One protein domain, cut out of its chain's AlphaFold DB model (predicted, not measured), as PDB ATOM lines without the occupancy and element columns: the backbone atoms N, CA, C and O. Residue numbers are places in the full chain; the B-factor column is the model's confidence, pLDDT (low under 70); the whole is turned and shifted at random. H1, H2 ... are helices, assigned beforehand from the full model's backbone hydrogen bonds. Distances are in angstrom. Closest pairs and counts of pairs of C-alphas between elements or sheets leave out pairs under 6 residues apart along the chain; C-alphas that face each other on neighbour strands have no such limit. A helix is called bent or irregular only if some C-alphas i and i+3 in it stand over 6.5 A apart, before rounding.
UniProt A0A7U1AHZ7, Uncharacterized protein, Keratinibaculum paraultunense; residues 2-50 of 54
ATOM      1  N   ILE A   2      14.132   3.398 -19.111       64.75
ATOM      2  CA  ILE A   2      14.862   3.092 -17.862       64.75
ATOM      3  C   ILE A   2      13.969   2.436 -16.783       64.75
ATOM      4  O   ILE A   2      14.367   1.438 -16.211       64.75
ATOM      5  N   CYS A   3      12.721   2.876 -16.576       70.62
ATOM      6  CA  CYS A   3      11.797   2.256 -15.599       70.62
ATOM      7  C   CYS A   3      11.233   0.865 -15.989       70.62
ATOM      8  O   CYS A   3      10.514   0.249 -15.198       70.62
ATOM      9  N   TRP A   4      11.482   0.386 -17.213       75.75
ATOM     10  CA  TRP A   4      11.158  -0.988 -17.639       75.75
ATOM     11  C   TRP A   4      12.362  -1.919 -17.533       75.75
ATOM     12  O   TRP A   4      12.176  -3.107 -17.309       75.75
ATOM     13  N   ILE A   5      13.568  -1.373 -17.702       84.31
ATOM     14  CA  ILE A   5      14.818  -2.138 -17.689       84.31
ATOM     15  C   ILE A   5      15.398  -2.216 -16.274       84.31
ATOM     16  O   ILE A   5      15.977  -3.229 -15.904       84.31
ATOM     17  N   TRP A   6      15.253  -1.157 -15.477       80.81
ATOM     18  CA  TRP A   6      15.764  -1.108 -14.112       80.81
ATOM     19  C   TRP A   6      14.706  -1.465 -13.083       80.81
ATOM     20  O   TRP A   6      13.534  -1.074 -13.189       80.81
ATOM     21  N   ASP A   7      15.176  -2.137 -12.035       83.00
ATOM     22  CA  ASP A   7      14.392  -2.377 -10.841       83.00
ATOM     23  C   ASP A   7      13.958  -1.069 -10.190       83.00
ATOM     24  O   ASP A   7      14.646  -0.042 -10.202       83.00
ATOM     25  N   LYS A   8      12.768  -1.118  -9.596       84.12
ATOM     26  CA  LYS A   8      12.129   0.039  -8.976       84.12
ATOM     27  C   LYS A   8      12.993   0.653  -7.869       84.12
ATOM     28  O   LYS A   8      12.993   1.871  -7.725       84.12
ATOM     29  N   GLU A   9      13.731  -0.160  -7.114       84.44
ATOM     30  CA  GLU A   9      14.662   0.331  -6.091       84.44
ATOM     31  C   GLU A   9      15.869   1.055  -6.681       84.44
ATOM     32  O   GLU A   9      16.222   2.124  -6.191       84.44
ATOM     33  N   VAL A  10      16.454   0.537  -7.763       86.19
ATOM     34  CA  VAL A  10      17.569   1.199  -8.456       86.19
ATOM     35  C   VAL A  10      17.116   2.565  -8.965       86.19
ATOM     36  O   VAL A  10      17.742   3.580  -8.672       86.19
ATOM     37  N   ALA A  11      15.955   2.621  -9.623       84.38
ATOM     38  CA  ALA A  11      15.375   3.881 -10.084       84.38
ATOM     39  C   ALA A  11      15.064   4.846  -8.925       84.38
ATOM     40  O   ALA A  11      15.241   6.055  -9.058       84.38
ATOM     41  N   ARG A  12      14.611   4.336  -7.773       84.00
ATOM     42  CA  ARG A  12      14.378   5.154  -6.575       84.00
ATOM     43  C   ARG A  12      15.677   5.741  -6.044       84.00
ATOM     44  O   ARG A  12      15.709   6.925  -5.717       84.00
ATOM     45  N   ASN A  13      16.722   4.933  -5.942       85.38
ATOM     46  CA  ASN A  13      18.008   5.357  -5.406       85.38
ATOM     47  C   ASN A  13      18.648   6.431  -6.284       85.38
ATOM     48  O   ASN A  13      19.060   7.461  -5.762       85.38
ATOM     49  N   GLU A  14      18.606   6.271  -7.601       84.25
ATOM     50  CA  GLU A  14      19.113   7.267  -8.552       84.25
ATOM     51  C   GLU A  14      18.413   8.627  -8.404       84.25
ATOM     52  O   GLU A  14      19.056   9.668  -8.303       84.25
ATOM     53  N   ILE A  15      17.084   8.639  -8.287       79.44
ATOM     54  CA  ILE A  15      16.310   9.893  -8.202       79.44
ATOM     55  C   ILE A  15      16.410  10.538  -6.817       79.44
ATOM     56  O   ILE A  15      16.312  11.755  -6.677       79.44
ATOM     57  N   THR A  16      16.597   9.728  -5.778       83.38
ATOM     58  CA  THR A  16      16.735  10.210  -4.398       83.38
ATOM     59  C   THR A  16      18.189  10.483  -4.005       83.38
ATOM     60  O   THR A  16      18.429  10.824  -2.849       83.38
ATOM     61  N   ASN A  17      19.162  10.355  -4.922       84.06
ATOM     62  CA  ASN A  17      20.600  10.393  -4.619       84.06
ATOM     63  C   ASN A  17      20.969   9.450  -3.455       84.06
ATOM     64  O   ASN A  17      21.543   9.877  -2.450       84.06
ATOM     65  N   ASN A  18      20.590   8.175  -3.563       80.62
ATOM     66  CA  ASN A  18      20.687   7.153  -2.516       80.62
ATOM     67  C   ASN A  18      19.952   7.541  -1.220       80.62
ATOM     68  O   ASN A  18      20.473   7.369  -0.120       80.62
ATOM     69  N   GLY A  19      18.746   8.100  -1.338       70.88
ATOM     70  CA  GLY A  19      17.916   8.479  -0.190       70.88
ATOM     71  C   GLY A  19      18.262   9.819   0.467       70.88
ATOM     72  O   GLY A  19      17.615  10.178   1.446       70.88
ATOM     73  N   LYS A  20      19.223  10.590  -0.063       74.62
ATOM     74  CA  LYS A  20      19.548  11.946   0.426       74.62
ATOM     75  C   LYS A  20      18.433  12.967   0.180       74.62
ATOM     76  O   LYS A  20      18.394  13.996   0.844       74.62
ATOM     77  N   ILE A  21      17.549  12.698  -0.779       74.62
ATOM     78  CA  ILE A  21      16.397  13.540  -1.109       74.62
ATOM     79  C   ILE A  21      15.124  12.730  -0.869       74.62
ATOM     80  O   ILE A  21      14.878  11.727  -1.543       74.62
ATOM     81  N   GLU A  22      14.292  13.164   0.082       67.00
ATOM     82  CA  GLU A  22      12.992  12.536   0.327       67.00
ATOM     83  C   GLU A  22      12.033  12.805  -0.836       67.00
ATOM     84  O   GLU A  22      11.377  13.845  -0.913       67.00
ATOM     85  N   PHE A  23      11.901  11.831  -1.734       76.12
ATOM     86  CA  PHE A  23      10.948  11.913  -2.832       76.12
ATOM     87  C   PHE A  23       9.673  11.120  -2.526       76.12
ATOM     88  O   PHE A  23       9.479   9.986  -2.969       76.12
ATOM     89  N   LYS A  24       8.767  11.737  -1.755       78.44
ATOM     90  CA  LYS A  24       7.469  11.144  -1.361       78.44
ATOM     91  C   LYS A  24       6.555  10.815  -2.549       78.44
ATOM     92  O   LYS A  24       5.706   9.936  -2.446       78.44
ATOM     93  N   LEU A  25       6.761  11.463  -3.696       84.25
ATOM     94  CA  LEU A  25       5.992  11.247  -4.927       84.25
ATOM     95  C   LEU A  25       6.642  10.235  -5.885       84.25
ATOM     96  O   LEU A  25       6.164  10.074  -7.009       84.25
ATOM     97  N   PHE A  26       7.687   9.513  -5.455       85.44
ATOM     98  CA  PHE A  26       8.405   8.556  -6.303       85.44
ATOM     99  C   PHE A  26       7.476   7.546  -6.976       85.44
ATOM    100  O   PHE A  26       7.609   7.288  -8.165       85.44
ATOM    101  N   ASN A  27       6.504   6.998  -6.246       84.69
ATOM    102  CA  ASN A  27       5.618   5.976  -6.798       84.69
ATOM    103  C   ASN A  27       4.714   6.525  -7.917       84.69
ATOM    104  O   ASN A  27       4.469   5.842  -8.908       84.69
ATOM    105  N   ILE A  28       4.255   7.771  -7.771       88.12
ATOM    106  CA  ILE A  28       3.445   8.468  -8.777       88.12
ATOM    107  C   ILE A  28       4.307   8.773 -10.002       88.12
ATOM    108  O   ILE A  28       3.941   8.411 -11.119       88.12
ATOM    109  N   TRP A  29       5.483   9.364  -9.789       87.19
ATOM    110  CA  TRP A  29       6.440   9.648 -10.856       87.19
ATOM    111  C   TRP A  29       6.849   8.376 -11.614       87.19
ATOM    112  O   TRP A  29       6.878   8.370 -12.845       87.19
ATOM    113  N   TYR A  30       7.099   7.278 -10.896       87.69
ATOM    114  CA  TYR A  30       7.496   5.996 -11.476       87.69
ATOM    115  C   TYR A  30       6.377   5.421 -12.344       87.69
ATOM    116  O   TYR A  30       6.630   5.003 -13.466       87.69
ATOM    117  N   ASN A  31       5.125   5.456 -11.886       89.69
ATOM    118  CA  ASN A  31       3.999   4.965 -12.684       89.69
ATOM    119  C   ASN A  31       3.725   5.837 -13.919       89.69
ATOM    120  O   ASN A  31       3.456   5.302 -14.996       89.69
ATOM    121  N   LEU A  32       3.845   7.163 -13.798       89.94
ATOM    122  CA  LEU A  32       3.703   8.081 -14.933       89.94
ATOM    123  C   LEU A  32       4.786   7.832 -15.989       89.94
ATOM    124  O   LEU A  32       4.490   7.674 -17.171       89.94
ATOM    125  N   THR A  33       6.044   7.727 -15.576       88.38
ATOM    126  CA  THR A  33       7.156   7.478 -16.505       88.38
ATOM    127  C   THR A  33       7.160   6.053 -17.062       88.38
ATOM    128  O   THR A  33       7.579   5.846 -18.202       88.38
ATOM    129  N   LYS A  34       6.667   5.072 -16.297       87.44
ATOM    130  CA  LYS A  34       6.576   3.668 -16.710       87.44
ATOM    131  C   LYS A  34       5.445   3.397 -17.700       87.44
ATOM    132  O   LYS A  34       5.639   2.566 -18.581       87.44
ATOM    133  N   TYR A  35       4.297   4.056 -17.561       90.06
ATOM    134  CA  TYR A  35       3.103   3.732 -18.352       90.06
ATOM    135  C   TYR A  35       2.569   4.917 -19.149       90.06
ATOM    136  O   TYR A  35       2.358   4.798 -20.352       90.06
ATOM    137  N   PHE A  36       2.403   6.075 -18.513       92.25
ATOM    138  CA  PHE A  36       1.777   7.232 -19.150       92.25
ATOM    139  C   PHE A  36       2.641   7.822 -20.274       92.25
ATOM    140  O   PHE A  36       2.149   8.068 -21.374       92.25
ATOM    141  N   VAL A  37       3.946   7.978 -20.035       92.69
ATOM    142  CA  VAL A  37       4.886   8.517 -21.032       92.69
ATOM    143  C   VAL A  37       4.988   7.627 -22.282       92.69
ATOM    144  O   VAL A  37       4.848   8.165 -23.379       92.69
ATOM    145  N   PRO A  38       5.180   6.293 -22.186       91.12
ATOM    146  CA  PRO A  38       5.178   5.428 -23.367       91.12
ATOM    147  C   PRO A  38       3.884   5.503 -24.177       91.12
ATOM    148  O   PRO A  38       3.943   5.563 -25.400       91.12
ATOM    149  N   ILE A  39       2.730   5.542 -23.507       93.94
ATOM    150  CA  ILE A  39       1.430   5.649 -24.177       93.94
ATOM    151  C   ILE A  39       1.349   6.963 -24.961       93.94
ATOM    152  O   ILE A  39       1.037   6.944 -26.149       93.94
ATOM    153  N   LEU A  40       1.697   8.093 -24.337       94.56
ATOM    154  CA  LEU A  40       1.734   9.388 -25.019       94.56
ATOM    155  C   LEU A  40       2.697   9.397 -26.207       94.56
ATOM    156  O   LEU A  40       2.354   9.924 -27.260       94.56
ATOM    157  N   LEU A  41       3.878   8.794 -26.066       94.38
ATOM    158  CA  LEU A  41       4.842   8.693 -27.161       94.38
ATOM    159  C   LEU A  41       4.294   7.881 -28.337       94.38
ATOM    160  O   LEU A  41       4.520   8.263 -29.481       94.38
ATOM    161  N   ILE A  42       3.548   6.805 -28.071       94.75
ATOM    162  CA  ILE A  42       2.869   6.034 -29.119       94.75
ATOM    163  C   ILE A  42       1.840   6.912 -29.831       94.75
ATOM    164  O   ILE A  42       1.835   6.948 -31.057       94.75
ATOM    165  N   PHE A  43       1.012   7.659 -29.097       96.00
ATOM    166  CA  PHE A  43       0.049   8.578 -29.712       96.00
ATOM    167  C   PHE A  43       0.738   9.627 -30.586       96.00
ATOM    168  O   PHE A  43       0.388   9.766 -31.753       96.00
ATOM    169  N   VAL A  44       1.769  10.297 -30.061       95.44
ATOM    170  CA  VAL A  44       2.557  11.282 -30.819       95.44
ATOM    171  C   VAL A  44       3.163  10.652 -32.072       95.44
ATOM    172  O   VAL A  44       3.098  11.248 -33.142       95.44
ATOM    173  N   PHE A  45       3.714   9.442 -31.970       96.69
ATOM    174  CA  PHE A  45       4.278   8.721 -33.108       96.69
ATOM    175  C   PHE A  45       3.222   8.390 -34.170       96.69
ATOM    176  O   PHE A  45       3.443   8.627 -35.359       96.69
ATOM    177  N   LEU A  46       2.064   7.869 -33.760       96.94
ATOM    178  CA  LEU A  46       0.976   7.525 -34.674       96.94
ATOM    179  C   LEU A  46       0.409   8.771 -35.365       96.94
ATOM    180  O   LEU A  46       0.107   8.716 -36.556       96.94
ATOM    181  N   THR A  47       0.320   9.896 -34.654       95.75
ATOM    182  CA  THR A  47      -0.083  11.179 -35.240       95.75
ATOM    183  C   THR A  47       0.974  11.718 -36.199       95.75
ATOM    184  O   THR A  47       0.647  12.091 -37.323       95.75
ATOM    185  N   ALA A  48       2.252  11.698 -35.814       93.88
ATOM    186  CA  ALA A  48       3.350  12.197 -36.643       93.88
ATOM    187  C   ALA A  48       3.536  11.393 -37.940       93.88
ATOM    188  O   ALA A  48       3.882  11.956 -38.976       93.88
ATOM    189  N   THR A  49       3.285  10.083 -37.902       96.50
ATOM    190  CA  THR A  49       3.321   9.202 -39.083       96.50
ATOM    191  C   THR A  49       2.034   9.255 -39.912       96.50
ATOM    192  O   THR A  49       1.968   8.657 -40.984       96.50
ATOM    193  N   GLY A  50       1.006   9.970 -39.441       92.69
ATOM    194  CA  GLY A  50      -0.285  10.099 -40.114       92.69
ATOM    195  C   GLY A  50      -1.173   8.854 -40.033       92.69
ATOM    196  O   GLY A  50      -2.217   8.828 -40.687       92.69
TER     197      GLY A  50
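AT A GLANCE: This is residues 2 to 50 of the 54 residues of an uncharacterized protein of Keratinibaculum paraultunense (UniProt A0A7U1AHZ7). A small head made of two short helices, H1 and H2, and the first arm of a long bent helix, H3a, from which the second arm, H3b, sticks out as a tail with residues 36 to 50 standing free. The link of residues 16 to 25 loops round at the end of the head away from the tail, and H3a then passes back by H1. The printed part has 49 residues with three named helices, H1, H2 and H3 in that order, and no named strand; the class is all helix. The whole is loose, with a radius of gyration of the C-alphas of 13.7 A, and spans 45 by 19 by 12 A, the free tail making much of the length.

IN THESE COORDINATES: H1, residues 2 to 5, begins at C-alpha 2 at (14.862, 3.092, -17.862). H2, residues 8 to 15, is 10.7 A long. H3, residues 26 to 48, was assigned as one helix by its hydrogen bonds but is bent, with C-alphas 34 and 37 6.7 A apart. Its arm H3a, residues 26 to 34, is 11.6 A long and starts at C-alpha 26 at (8.405, 8.556, -6.303). Its arm H3b, residues 37 to 48, is 16.1 A long and ends at C-alpha 48 at (3.350, 12.197, -36.643).

HOW THE PARTS SIT: H1 and H3a touch; their closest C-alphas, of Cys 3 and Lys 34, are 5.5 A apart. H1 and H2 are close but not clearly touching, the closest C-alphas, of Cys 3 and Ala 11, being 6.8 A apart. H2 and H3a are also close but not clearly touching, with C-alphas of Arg 12 and Phe 26 closest at 6.9 A, and are about perpendicular at 76 degrees. H3a and H3b stand at a shallow tilt of 29 degrees. H3b is apart from H1 and from H2. In H2, H3a and H3b every O i to N i+4 pair is within hydrogen-bond range; H1 is too short for such a pair.

THE WHOLE: The C-alphas of Lys 20 and Gly 50, the two farthest apart, are 45.2 A apart. Without the free stretch the body spans 26 by 17 by 9 A. The printed part has no cut; the link from H1 to H2 is tight and that from H2 to H3 is short. Residues 2 and 22 are under 70 in pLDDT; the mean of the printed part is 85.7.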